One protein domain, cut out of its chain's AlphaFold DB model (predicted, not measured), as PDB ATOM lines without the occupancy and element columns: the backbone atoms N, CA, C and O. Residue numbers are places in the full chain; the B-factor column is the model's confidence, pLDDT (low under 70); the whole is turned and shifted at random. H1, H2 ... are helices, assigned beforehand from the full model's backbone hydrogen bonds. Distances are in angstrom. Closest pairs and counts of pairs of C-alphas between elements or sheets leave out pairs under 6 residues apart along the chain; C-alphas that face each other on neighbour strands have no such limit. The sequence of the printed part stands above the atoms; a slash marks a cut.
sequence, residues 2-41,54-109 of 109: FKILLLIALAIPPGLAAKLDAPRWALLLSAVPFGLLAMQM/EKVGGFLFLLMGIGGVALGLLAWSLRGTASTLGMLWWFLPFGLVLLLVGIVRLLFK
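AT A GLANCE: This is residues 2 to 41 and 54 to 109 of the 109 residues of an uncharacterized protein of Acidovorax valerianellae (UniProt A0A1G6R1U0). Two helical hairpins, H1 with H2 and the longer H3 with H4, sit side by side in a flat slab, joined where H2 touches H4. The printed part has 96 residues with four named helices, H1 to H4, no named strand: all helix. It is only just loose, close to compact: radius of gyration of the C-alphas 15.2 A, spans 49 by 37 by 16 A.

HOW THE PARTS SIT: Start at H1, residues 2 to 19; it forms a hairpin with H2, residues 24 to 39, opposite ways at a shallow tilt of 10 degrees, closest at C-alphas 14 and 30, 5.1 A apart. H2 touches H4, residues 84 to 107, through residues 24 to 29 and 90 to 94 alone, closest at C-alphas 25 and 90, 6.1 A. H3, residues 54 to 77, forms a hairpin with H4, closest at C-alphas 65 and 99, 3.9 A. H1 is apart from H3 and H4. The O i to N i+4 pairs within hydrogen-bond range are 11 of 14 in H1, 10 of 12 in H2, 16 of 20 in H3 and 13 of 20 in H4.

IN THESE COORDINATES: Find C-alpha 2 at (27.665, 59.337, -34.878); H1 runs 26.5 A, H2 22.0 A, H3 35.6 A, and H4 36.7 A to C-alpha 107 at (31.007, 33.072, -40.497).

THE WHOLE: Residues 42 to 53 are cut out, a 14.3 A gap between C-alphas 41 and 54. Confidence is under 70 at residues 54 to 58 and 109.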
ATOM      1  N   PHE A   2      28.825  60.251 -34.887       81.56
ATOM      2  CA  PHE A   2      27.665  59.337 -34.878       81.56
ATOM      3  C   PHE A   2      27.829  58.122 -33.948       81.56
ATOM      4  O   PHE A   2      26.977  57.875 -33.105       81.56
ATOM      5  N   LYS A   3      28.972  57.425 -34.014       73.69
ATOM      6  CA  LYS A   3      29.265  56.284 -33.132       73.69
ATOM      7  C   LYS A   3      29.240  56.654 -31.630       73.69
ATOM      8  O   LYS A   3      28.852  55.830 -30.814       73.69
ATOM      9  N   ILE A   4      29.612  57.888 -31.260       77.31
ATOM     10  CA  ILE A   4      29.586  58.376 -29.863       77.31
ATOM     11  C   ILE A   4      28.139  58.569 -29.403       77.31
ATOM     12  O   ILE A   4      27.774  58.123 -28.322       77.31
ATOM     13  N   LEU A   5      27.294  59.165 -30.252       83.06
ATOM     14  CA  LEU A   5      25.853  59.260 -29.990       83.06
ATOM     15  C   LEU A   5      25.224  57.870 -29.833       83.06
ATOM     16  O   LEU A   5      24.361  57.665 -28.986       83.06
ATOM     17  N   LEU A   6      25.704  56.904 -30.614       83.25
ATOM     18  CA  LEU A   6      25.255  55.518 -30.567       83.25
ATOM     19  C   LEU A   6      25.695  54.810 -29.274       83.25
ATOM     20  O   LEU A   6      24.888  54.098 -28.688       83.25
ATOM     21  N   LEU A   7      26.904  55.067 -28.758       79.38
ATOM     22  CA  LEU A   7      27.312  54.605 -27.422       79.38
ATOM     23  C   LEU A   7      26.440  55.200 -26.315       79.38
ATOM     24  O   LEU A   7      26.010  54.470 -25.424       79.38
ATOM     25  N   ILE A   8      26.139  56.499 -26.381       82.62
ATOM     26  CA  ILE A   8      25.256  57.156 -25.405       82.62
ATOM     27  C   ILE A   8      23.869  56.504 -25.429       82.62
ATOM     28  O   ILE A   8      23.321  56.187 -24.375       82.62
ATOM     29  N   ALA A   9      23.323  56.233 -26.617       85.00
ATOM     30  CA  ALA A   9      22.047  55.540 -26.756       85.00
ATOM     31  C   ALA A   9      22.104  54.095 -26.221       85.00
ATOM     32  O   ALA A   9      21.197  53.668 -25.508       85.00
ATOM     33  N   LEU A  10      23.181  53.355 -26.505       85.88
ATOM     34  CA  LEU A  10      23.380  51.976 -26.042       85.88
ATOM     35  C   LEU A  10      23.697  51.859 -24.543       85.88
ATOM     36  O   LEU A  10      23.609  50.762 -23.995       85.88
ATOM     37  N   ALA A  11      24.013  52.961 -23.862       82.50
ATOM     38  CA  ALA A  11      24.137  53.001 -22.406       82.50
ATOM     39  C   ALA A  11      22.772  53.087 -21.690       82.50
ATOM     40  O   ALA A  11      22.672  52.767 -20.504       82.50
ATOM     41  N   ILE A  12      21.699  53.476 -22.395       85.88
ATOM     42  CA  ILE A  12      20.350  53.598 -21.817       85.88
ATOM     43  C   ILE A  12      19.777  52.229 -21.402       85.88
ATOM     44  O   ILE A  12      19.308  52.126 -20.266       85.88
ATOM     45  N   PRO A  13      19.825  51.163 -22.233       86.31
ATOM     46  CA  PRO A  13      19.326  49.840 -21.857       86.31
ATOM     47  C   PRO A  13      19.923  49.265 -20.558       86.31
ATOM     48  O   PRO A  13      19.127  48.892 -19.695       86.31
ATOM     49  N   PRO A  14      21.257  49.236 -20.335       85.81
ATOM     50  CA  PRO A  14      21.808  48.768 -19.062       85.81
ATOM     51  C   PRO A  14      21.446  49.680 -17.887       85.81
ATOM     52  O   PRO A  14      21.182  49.180 -16.794       85.81
ATOM     53  N   GLY A  15      21.346  50.996 -18.102       83.44
ATOM     54  CA  GLY A  15      20.875  51.932 -17.077       83.44
ATOM     55  C   GLY A  15      19.419  51.694 -16.658       83.44
ATOM     56  O   GLY A  15      19.096  51.764 -15.472       83.44
ATOM     57  N   LEU A  16      18.539  51.371 -17.609       86.38
ATOM     58  CA  LEU A  16      17.148  51.000 -17.330       86.38
ATOM     59  C   LEU A  16      17.049  49.624 -16.672       86.38
ATOM     60  O   LEU A  16      16.315  49.478 -15.699       86.38
ATOM     61  N   ALA A  17      17.815  48.638 -17.146       85.81
ATOM     62  CA  ALA A  17      17.867  47.312 -16.538       85.81
ATOM     63  C   ALA A  17      18.301  47.384 -15.064       85.81
ATOM     64  O   ALA A  17      17.704  46.722 -14.219       85.81
ATOM     65  N   ALA A  18      19.276  48.239 -14.739       84.88
ATOM     66  CA  ALA A  18      19.697  48.486 -13.363       84.88
ATOM     67  C   ALA A  18      18.590  49.129 -12.508       84.88
ATOM     68  O   ALA A  18      18.393  48.727 -11.367       84.88
ATOM     69  N   LYS A  19      17.850  50.107 -13.051       89.06
ATOM     70  CA  LYS A  19      16.758  50.788 -12.328       89.06
ATOM     71  C   LYS A  19      15.520  49.921 -12.108       89.06
ATOM     72  O   LYS A  19      14.759  50.192 -11.189       89.06
ATOM     73  N   LEU A  20      15.297  48.931 -12.967       91.12
ATOM     74  CA  LEU A  20      14.159  48.014 -12.889       91.12
ATOM     75  C   LEU A  20      14.463  46.755 -12.061       91.12
ATOM     76  O   LEU A  20      13.706  45.792 -12.143       91.12
ATOM     77  N   ASP A  21      15.580  46.738 -11.320       87.75
ATOM     78  CA  ASP A  21      16.075  45.568 -10.584       87.75
ATOM     79  C   ASP A  21      16.103  44.298 -11.450       87.75
ATOM     80  O   ASP A  21      15.816  43.181 -11.005       87.75
ATOM     81  N   ALA A  22      16.455  44.464 -12.730       84.56
ATOM     82  CA  ALA A  22      16.554  43.342 -13.642       84.56
ATOM     83  C   ALA A  22      17.615  42.360 -13.123       84.56
ATOM     84  O   ALA A  22      18.651  42.767 -12.577       84.56
ATOM     85  N   PRO A  23      17.406  41.049 -13.311       82.88
ATOM     86  CA  PRO A  23      18.372  40.066 -12.860       82.88
ATOM     87  C   PRO A  23      19.736  40.340 -13.504       82.88
ATOM     88  O   PRO A  23      19.817  40.744 -14.664       82.88
ATOM     89  N   ARG A  24      20.823  40.099 -12.757       78.00
ATOM     90  CA  ARG A  24      22.203  40.468 -13.150       78.00
ATOM     91  C   ARG A  24      22.579  40.024 -14.563       78.00
ATOM     92  O   ARG A  24      23.332  40.713 -15.246       78.00
ATOM     93  N   TRP A  25      22.024  38.896 -15.009       76.00
ATOM     94  CA  TRP A  25      22.251  38.403 -16.356       76.00
ATOM     95  C   TRP A  25      21.623  39.293 -17.439       76.00
ATOM     96  O   TRP A  25      22.234  39.514 -18.474       76.00
ATOM     97  N   ALA A  26      20.437  39.856 -17.210       77.81
ATOM     98  CA  ALA A  26      19.780  40.747 -18.162       77.81
ATOM     99  C   ALA A  26      20.524  42.086 -18.265       77.81
ATOM    100  O   ALA A  26      20.717  42.609 -19.362       77.81
ATOM    101  N   LEU A  27      21.016  42.595 -17.131       81.06
ATOM    102  CA  LEU A  27      21.797  43.829 -17.064       81.06
ATOM    103  C   LEU A  27      23.085  43.708 -17.886       81.06
ATOM    104  O   LEU A  27      23.337  44.514 -18.780       81.06
ATOM    105  N   LEU A  28      23.861  42.653 -17.659       77.75
ATOM    106  CA  LEU A  28      25.082  42.423 -18.423       77.75
ATOM    107  C   LEU A  28      24.788  42.172 -19.925       77.75
ATOM    108  O   LEU A  28      25.593  42.558 -20.767       77.75
ATOM    109  N   LEU A  29      23.633  41.588 -20.292       78.75
ATOM    110  CA  LEU A  29      23.301  41.260 -21.687       78.75
ATOM    111  C   LEU A  29      22.952  42.535 -22.440       78.75
ATOM    112  O   LEU A  29      23.383  42.736 -23.573       78.75
ATOM    113  N   SER A  30      22.232  43.434 -21.772       82.88
ATOM    114  CA  SER A  30      21.933  44.762 -22.294       82.88
ATOM    115  C   SER A  30      23.182  45.631 -22.486       82.88
ATOM    116  O   SER A  30      23.157  46.549 -23.301       82.88
ATOM    117  N   ALA A  31      24.291  45.315 -21.805       81.94
ATOM    118  CA  ALA A  31      25.575  45.988 -21.986       81.94
ATOM    119  C   ALA A  31      26.408  45.424 -23.158       81.94
ATOM    120  O   ALA A  31      27.352  46.081 -23.598       81.94
ATOM    121  N   VAL A  32      26.069  44.246 -23.700       81.88
ATOM    122  CA  VAL A  32      26.829  43.612 -24.797       81.88
ATOM    123  C   VAL A  32      26.894  44.496 -26.050       81.88
ATOM    124  O   VAL A  32      28.001  44.703 -26.547       81.88
ATOM    125  N   PRO A  33      25.789  45.079 -26.561       80.75
ATOM    126  CA  PRO A  33      25.851  45.944 -27.741       80.75
ATOM    127  C   PRO A  33      26.745  47.170 -27.531       80.75
ATOM    128  O   PRO A  33      27.492  47.549 -28.432       80.75
ATOM    129  N   PHE A  34      26.700  47.764 -26.333       82.38
ATOM    130  CA  PHE A  34      27.571  48.875 -25.956       82.38
ATOM    131  C   PHE A  34      29.044  48.453 -25.994       82.38
ATOM    132  O   PHE A  34      29.850  49.116 -26.640       82.38
ATOM    133  N   GLY A  35      29.387  47.325 -25.362       77.50
ATOM    134  CA  GLY A  35      30.754  46.800 -25.340       77.50
ATOM    135  C   GLY A  35      31.289  46.476 -26.737       77.50
ATOM    136  O   GLY A  35      32.413  46.848 -27.063       77.50
ATOM    137  N   LEU A  36      30.467  45.862 -27.595       77.50
ATOM    138  CA  LEU A  36      30.844  45.560 -28.979       77.50
ATOM    139  C   LEU A  36      31.116  46.830 -29.792       77.50
ATOM    140  O   LEU A  36      32.104  46.886 -30.524       77.50
ATOM    141  N   LEU A  37      30.274  47.859 -29.653       76.88
ATOM    142  CA  LEU A  37      30.489  49.136 -30.332       76.88
ATOM    143  C   LEU A  37      31.725  49.867 -29.787       76.88
ATOM    144  O   LEU A  37      32.478  50.443 -30.569       76.88
ATOM    145  N   ALA A  38      31.945  49.831 -28.470       76.06
ATOM    146  CA  ALA A  38      33.098  50.454 -27.826       76.06
ATOM    147  C   ALA A  38      34.414  49.815 -28.293       76.06
ATOM    148  O   ALA A  38      35.355  50.527 -28.626       76.06
ATOM    149  N   MET A  39      34.462  48.487 -28.419       70.31
ATOM    150  CA  MET A  39      35.632  47.776 -28.949       70.31
ATOM    151  C   MET A  39      35.915  48.112 -30.420       70.31
ATOM    152  O   MET A  39      37.066  48.167 -30.826       70.31
ATOM    153  N   GLN A  40      34.881  48.377 -31.224       71.62
ATOM    154  CA  GLN A  40      35.047  48.815 -32.618       71.62
ATOM    155  C   GLN A  40      35.465  50.281 -32.764       71.62
ATOM    156  O   GLN A  40      35.692  50.743 -33.890       71.62
ATOM    157  N   MET A  41      35.480  51.055 -31.678       70.25
ATOM    158  CA  MET A  41      35.931  52.438 -31.756       70.25
ATOM    159  C   MET A  41      37.443  52.569 -31.864       70.25
ATOM    160  O   MET A  41      37.853  53.620 -32.343       70.25
ATOM    161  N   GLU A  54      44.615  41.280 -34.769       56.09
ATOM    162  CA  GLU A  54      43.501  40.978 -35.683       56.09
ATOM    163  C   GLU A  54      43.205  39.479 -35.832       56.09
ATOM    164  O   GLU A  54      42.036  39.072 -35.944       56.09
ATOM    165  N   LYS A  55      44.252  38.640 -35.835       57.62
ATOM    166  CA  LYS A  55      44.106  37.180 -35.944       57.62
ATOM    167  C   LYS A  55      43.589  36.578 -34.642       57.62
ATOM    168  O   LYS A  55      42.674  35.758 -34.683       57.62
ATOM    169  N   VAL A  56      44.113  37.008 -33.495       61.34
ATOM    170  CA  VAL A  56      43.710  36.478 -32.179       61.34
ATOM    171  C   VAL A  56      42.359  37.053 -31.738       61.34
ATOM    172  O   VAL A  56      41.512  36.319 -31.222       61.34
ATOM    173  N   GLY A  57      42.093  38.328 -32.028       63.59
ATOM    174  CA  GLY A  57      40.852  39.023 -31.677       63.59
ATOM    175  C   GLY A  57      39.592  38.411 -32.298       63.59
ATOM    176  O   GLY A  57      38.508  38.517 -31.722       63.59
ATOM    177  N   GLY A  58      39.718  37.729 -33.446       65.81
ATOM    178  CA  GLY A  58      38.616  36.990 -34.073       65.81
ATOM    179  C   GLY A  58      38.179  35.755 -33.276       65.81
ATOM    180  O   GLY A  58      36.983  35.515 -33.130       65.81
ATOM    181  N   PHE A  59      39.135  35.017 -32.706       75.25
ATOM    182  CA  PHE A  59      38.874  33.798 -31.932       75.25
ATOM    183  C   PHE A  59      38.636  34.061 -30.444       75.25
ATOM    184  O   PHE A  59      38.080  33.209 -29.756       75.25
ATOM    185  N   LEU A  60      39.010  35.239 -29.944       78.50
ATOM    186  CA  LEU A  60      38.888  35.618 -28.534       78.50
ATOM    187  C   LEU A  60      37.447  35.495 -28.016       78.50
ATOM    188  O   LEU A  60      37.215  34.884 -26.978       78.50
ATOM    189  N   PHE A  61      36.468  35.976 -28.788       76.81
ATOM    190  CA  PHE A  61      35.045  35.842 -28.452       76.81
ATOM    191  C   PHE A  61      34.570  34.391 -28.458       76.81
ATOM    192  O   PHE A  61      33.783  34.002 -27.599       76.81
ATOM    193  N   LEU A  62      35.074  33.583 -29.393       80.81
ATOM    194  CA  LEU A  62      34.758  32.162 -29.460       80.81
ATOM    195  C   LEU A  62      35.313  31.430 -28.230       80.81
ATOM    196  O   LEU A  62      34.575  30.715 -27.563       80.81
ATOM    197  N   LEU A  63      36.587  31.651 -27.892       84.00
ATOM    198  CA  LEU A  63      37.249  31.033 -26.739       84.00
ATOM    199  C   LEU A  63      36.613  31.470 -25.416       84.00
ATOM    200  O   LEU A  63      36.332  30.625 -24.564       84.00
ATOM    201  N   MET A  64      36.324  32.764 -25.257       81.88
ATOM    202  CA  MET A  64      35.602  33.275 -24.088       81.88
ATOM    203  C   MET A  64      34.173  32.733 -24.016       81.88
ATOM    204  O   MET A  64      33.707  32.402 -22.929       81.88
ATOM    205  N   GLY A  65      33.490  32.601 -25.157       85.56
ATOM    206  CA  GLY A  65      32.168  31.991 -25.247       85.56
ATOM    207  C   GLY A  65      32.180  30.532 -24.805       85.56
ATOM    208  O   GLY A  65      31.431  30.163 -23.903       85.56
ATOM    209  N   ILE A  66      33.082  29.716 -25.359       88.12
ATOM    210  CA  ILE A  66      33.251  28.302 -24.985       88.12
ATOM    211  C   ILE A  66      33.571  28.181 -23.490       88.12
ATOM    212  O   ILE A  66      32.918  27.409 -22.788       88.12
ATOM    213  N   GLY A  67      34.524  28.973 -22.986       87.06
ATOM    214  CA  GLY A  67      34.890  28.980 -21.568       87.06
ATOM    215  C   GLY A  67      33.729  29.393 -20.660       87.06
ATOM    216  O   GLY A  67      33.471  28.739 -19.650       87.06
ATOM    217  N   GLY A  68      32.980  30.428 -21.044       85.50
ATOM    218  CA  GLY A  68      31.801  30.895 -20.317       85.50
ATOM    219  C   GLY A  68      30.665  29.869 -20.296       85.50
ATOM    220  O   GLY A  68      30.039  29.680 -19.254       85.50
ATOM    221  N   VAL A  69      30.423  29.162 -21.406       89.94
ATOM    222  CA  VAL A  69      29.433  28.072 -21.464       89.94
ATOM    223  C   VAL A  69      29.879  26.900 -20.597       89.94
ATOM    224  O   VAL A  69      29.087  26.413 -19.797       89.94
ATOM    225  N   ALA A  70      31.140  26.472 -20.701       89.38
ATOM    226  CA  ALA A  70      31.672  25.367 -19.907       89.38
ATOM    227  C   ALA A  70      31.585  25.659 -18.399       89.38
ATOM    228  O   ALA A  70      31.070  24.838 -17.638       89.38
ATOM    229  N   LEU A  71      32.005  26.855 -17.971       86.25
ATOM    230  CA  LEU A  71      31.880  27.301 -16.581       86.25
ATOM    231  C   LEU A  71      30.417  27.432 -16.148       86.25
ATOM    232  O   LEU A  71      30.077  27.024 -15.039       86.25
ATOM    233  N   GLY A  72      29.545  27.951 -17.013       87.25
ATOM    234  CA  GLY A  72      28.113  28.059 -16.742       87.25
ATOM    235  C   GLY A  72      27.440  26.695 -16.563       87.25
ATOM    236  O   GLY A  72      26.623  26.540 -15.659       87.25
ATOM    237  N   LEU A  73      27.809  25.695 -17.372       88.56
ATOM    238  CA  LEU A  73      27.301  24.321 -17.270       88.56
ATOM    239  C   LEU A  73      27.805  23.630 -16.002       88.56
ATOM    240  O   LEU A  73      27.020  22.998 -15.293       88.56
ATOM    241  N   LEU A  74      29.090  23.798 -15.676       87.94
ATOM    242  CA  LEU A  74      29.664  23.311 -14.421       87.94
ATOM    243  C   LEU A  74      28.955  23.942 -13.216       87.94
ATOM    244  O   LEU A  74      28.484  23.228 -12.333       87.94
ATOM    245  N   ALA A  75      28.793  25.265 -13.208       87.44
ATOM    246  CA  ALA A  75      28.075  25.983 -12.160       87.44
ATOM    247  C   ALA A  75      26.604  25.539 -12.054       87.44
ATOM    248  O   ALA A  75      26.099  25.327 -10.952       87.44
ATOM    249  N   TRP A  76      25.923  25.327 -13.182       85.44
ATOM    250  CA  TRP A  76      24.552  24.811 -13.208       85.44
ATOM    251  C   TRP A  76      24.446  23.421 -12.573       85.44
ATOM    252  O   TRP A  76      23.553  23.193 -11.756       85.44
ATOM    253  N   SER A  77      25.382  22.516 -12.879       87.38
ATOM    254  CA  SER A  77      25.419  21.170 -12.288       87.38
ATOM    255  C   SER A  77      25.605  21.187 -10.763       87.38
ATOM    256  O   SER A  77      25.132  20.290 -10.067       87.38
ATOM    257  N   LEU A  78      26.223  22.245 -10.228       86.56
ATOM    258  CA  LEU A  78      26.489  22.433  -8.800       86.56
ATOM    259  C   LEU A  78      25.398  23.230  -8.063       86.56
ATOM    260  O   LEU A  78      25.484  23.379  -6.844       86.56
ATOM    261  N   ARG A  79      24.361  23.723  -8.756       80.06
ATOM    262  CA  ARG A  79      23.311  24.598  -8.194       80.06
ATOM    263  C   ARG A  79      22.511  23.962  -7.046       80.06
ATOM    264  O   ARG A  79      21.963  24.683  -6.221       80.06
ATOM    265  N   GLY A  80      22.451  22.630  -6.985       74.88
ATOM    266  CA  GLY A  80      21.805  21.877  -5.901       74.88
ATOM    267  C   GLY A  80      22.698  21.604  -4.683       74.88
ATOM    268  O   GLY A  80      22.259  20.942  -3.749       74.88
ATOM    269  N   THR A  81      23.949  22.073  -4.691       79.06
ATOM    270  CA  THR A  81      24.920  21.866  -3.605       79.06
ATOM    271  C   THR A  81      25.122  23.150  -2.790       79.06
ATOM    272  O   THR A  81      24.778  24.237  -3.244       79.06
ATOM    273  N   ALA A  82      25.745  23.062  -1.610       71.19
ATOM    274  CA  ALA A  82      26.138  24.233  -0.808       71.19
ATOM    275  C   ALA A  82      27.322  25.037  -1.407       71.19
ATOM    276  O   ALA A  82      27.889  25.904  -0.745       71.19
ATOM    277  N   SER A  83      27.731  24.740  -2.645       75.19
ATOM    278  CA  SER A  83      28.880  25.368  -3.297       75.19
ATOM    279  C   SER A  83      28.558  26.772  -3.812       75.19
ATOM    280  O   SER A  83      27.587  26.984  -4.540       75.19
ATOM    281  N   THR A  84      29.442  27.732  -3.526       79.38
ATOM    282  CA  THR A  84      29.385  29.100  -4.069       79.38
ATOM    283  C   THR A  84      29.533  29.133  -5.591       79.38
ATOM    284  O   THR A  84      28.989  30.025  -6.239       79.38
ATOM    285  N   LEU A  85      30.174  28.120  -6.189       79.81
ATOM    286  CA  LEU A  85      30.238  27.951  -7.645       79.81
ATOM    287  C   LEU A  85      28.855  27.703  -8.251       79.81
ATOM    288  O   LEU A  85      28.588  28.162  -9.357       79.81
ATOM    289  N   GLY A  86      27.953  27.060  -7.504       76.06
ATOM    290  CA  GLY A  86      26.565  26.862  -7.906       76.06
ATOM    291  C   GLY A  86      25.826  28.178  -8.137       76.06
ATOM    292  O   GLY A  86      24.909  28.216  -8.949       76.06
ATOM    293  N   MET A  87      26.254  29.276  -7.499       78.25
ATOM    294  CA  MET A  87      25.681  30.606  -7.712       78.25
ATOM    295  C   MET A  87      26.088  31.224  -9.045       78.25
ATOM    296  O   MET A  87      25.435  32.173  -9.444       78.25
ATOM    297  N   LEU A  88      27.112  30.725  -9.745       81.88
ATOM    298  CA  LEU A  88      27.582  31.276 -11.025       81.88
ATOM    299  C   LEU A  88      26.810  30.741 -12.240       81.88
ATOM    300  O   LEU A  88      27.128  31.091 -13.370       81.88
ATOM    301  N   TRP A  89      25.766  29.934 -12.039       81.44
ATOM    302  CA  TRP A  89      24.961  29.354 -13.123       81.44
ATOM    303  C   TRP A  89      24.386  30.407 -14.089       81.44
ATOM    304  O   TRP A  89      24.173  30.132 -15.268       81.44
ATOM    305  N   TRP A  90      24.170  31.637 -13.610       79.81
ATOM    306  CA  TRP A  90      23.681  32.763 -14.411       79.81
ATOM    307  C   TRP A  90      24.712  33.313 -15.411       79.81
ATOM    308  O   TRP A  90      24.345  34.142 -16.241       79.81
ATOM    309  N   PHE A  91      25.969  32.851 -15.387       79.69
ATOM    310  CA  PHE A  91      26.955  33.127 -16.444       79.69
ATOM    311  C   PHE A  91      26.704  32.323 -17.724       79.69
ATOM    312  O   PHE A  91      27.180  32.714 -18.787       79.69
ATOM    313  N   LEU A  92      25.938  31.230 -17.660       85.12
ATOM    314  CA  LEU A  92      25.612  30.410 -18.826       85.12
ATOM    315  C   LEU A  92      25.052  31.230 -20.014       85.12
ATOM    316  O   LEU A  92      25.598  31.106 -21.113       85.12
ATOM    317  N   PRO A  93      24.037  32.108 -19.844       83.94
ATOM    318  CA  PRO A  93      23.557  32.954 -20.938       83.94
ATOM    319  C   PRO A  93      24.627  33.907 -21.502       83.94
ATOM    320  O   PRO A  93      24.594  34.187 -22.697       83.94
ATOM    321  N   PHE A  94      25.609  34.357 -20.705       80.69
ATOM    322  CA  PHE A  94      26.740  35.152 -21.219       80.69
ATOM    323  C   PHE A  94      27.623  34.355 -22.140       80.69
ATOM    324  O   PHE A  94      27.930  34.813 -23.239       80.69
ATOM    325  N   GLY A  95      28.024  33.171 -21.678       85.25
ATOM    326  CA  GLY A  95      28.817  32.256 -22.479       85.25
ATOM    327  C   GLY A  95      28.147  32.007 -23.825       85.25
ATOM    328  O   GLY A  95      28.799  32.123 -24.857       85.25
ATOM    329  N   LEU A  96      26.833  31.758 -23.824       87.25
ATOM    330  CA  LEU A  96      26.062  31.520 -25.047       87.25
ATOM    331  C   LEU A  96      26.039  32.733 -25.982       87.25
ATOM    332  O   LEU A  96      26.239  32.570 -27.183       87.25
ATOM    333  N   VAL A  97      25.834  33.945 -25.462       85.94
ATOM    334  CA  VAL A  97      25.833  35.158 -26.294       85.94
ATOM    335  C   VAL A  97      27.220  35.453 -26.858       85.94
ATOM    336  O   VAL A  97      27.336  35.729 -28.050       85.94
ATOM    337  N   LEU A  98      28.280  35.327 -26.057       84.12
ATOM    338  CA  LEU A  98      29.656  35.486 -26.535       84.12
ATOM    339  C   LEU A  98      30.016  34.431 -27.586       84.12
ATOM    340  O   LEU A  98      30.638  34.761 -28.595       84.12
ATOM    341  N   LEU A  99      29.574  33.187 -27.386       86.94
ATOM    342  CA  LEU A  99      29.766  32.098 -28.338       86.94
ATOM    343  C   LEU A  99      29.055  32.394 -29.663       86.94
ATOM    344  O   LEU A  99      29.675  32.280 -30.716       86.94
ATOM    345  N   LEU A 100      27.789  32.821 -29.619       86.38
ATOM    346  CA  LEU A 100      27.026  33.206 -30.808       86.38
ATOM    347  C   LEU A 100      27.697  34.361 -31.552       86.38
ATOM    348  O   LEU A 100      27.880  34.275 -32.762       86.38
ATOM    349  N   VAL A 101      28.120  35.409 -30.840       83.19
ATOM    350  CA  VAL A 101      28.852  36.537 -31.436       83.19
ATOM    351  C   VAL A 101      30.158  36.066 -32.081       83.19
ATOM    352  O   VAL A 101      30.461  36.473 -33.201       83.19
ATOM    353  N   GLY A 102      30.910  35.181 -31.419       82.44
ATOM    354  CA  GLY A 102      32.125  34.578 -31.970       82.44
ATOM    355  C   GLY A 102      31.867  33.772 -33.246       82.44
ATOM    356  O   GLY A 102      32.576  33.955 -34.233       82.44
ATOM    357  N   ILE A 103      30.823  32.936 -33.259       85.19
ATOM    358  CA  ILE A 103      30.415  32.144 -34.432       85.19
ATOM    359  C   ILE A 103      30.012  33.062 -35.590       85.19
ATOM    360  O   ILE A 103      30.529  32.912 -36.693       85.19
ATOM    361  N   VAL A 104      29.136  34.040 -35.343       83.12
ATOM    362  CA  VAL A 104      28.701  35.018 -36.356       83.12
ATOM    363  C   VAL A 104      29.913  35.759 -36.924       83.12
ATOM    364  O   VAL A 104      30.067  35.860 -38.136       83.12
ATOM    365  N   ARG A 105      30.835  36.215 -36.074       75.94
ATOM    366  CA  ARG A 105      32.035  36.928 -36.526       75.94
ATOM    367  C   ARG A 105      32.977  36.067 -37.376       75.94
ATOM    368  O   ARG A 105      33.656  36.621 -38.233       75.94
ATOM    369  N   LEU A 106      33.044  34.754 -37.140       78.69
ATOM    370  CA  LEU A 106      33.825  33.826 -37.968       78.69
ATOM    371  C   LEU A 106      33.129  33.488 -39.292       78.69
ATOM    372  O   LEU A 106      33.815  33.294 -40.287       78.69
ATOM    373  N   LEU A 107      31.794  33.408 -39.304       80.38
ATOM    374  CA  LEU A 107      31.007  33.072 -40.497       80.38
ATOM    375  C   LEU A 107      30.832  34.247 -41.470       80.38
ATOM    376  O   LEU A 107      30.674  34.015 -42.663       80.38
ATOM    377  N   PHE A 108      30.818  35.483 -40.964       71.75
ATOM    378  CA  PHE A 108      30.603  36.707 -41.753       71.75
ATOM    379  C   PHE A 108      31.875  37.566 -41.909       71.75
ATOM    380  O   PHE A 108      31.775  38.755 -42.219       71.75
ATOM    381  N   LYS A 109      33.054  36.984 -41.657       58.66
ATOM    382  CA  LYS A 109      34.359  37.542 -42.045       58.66
ATOM    383  C   LYS A 109      34.682  37.139 -43.480       58.66
ATOM    384  O   LYS A 109      35.272  37.984 -44.181       58.66
TER     385      LYS A 109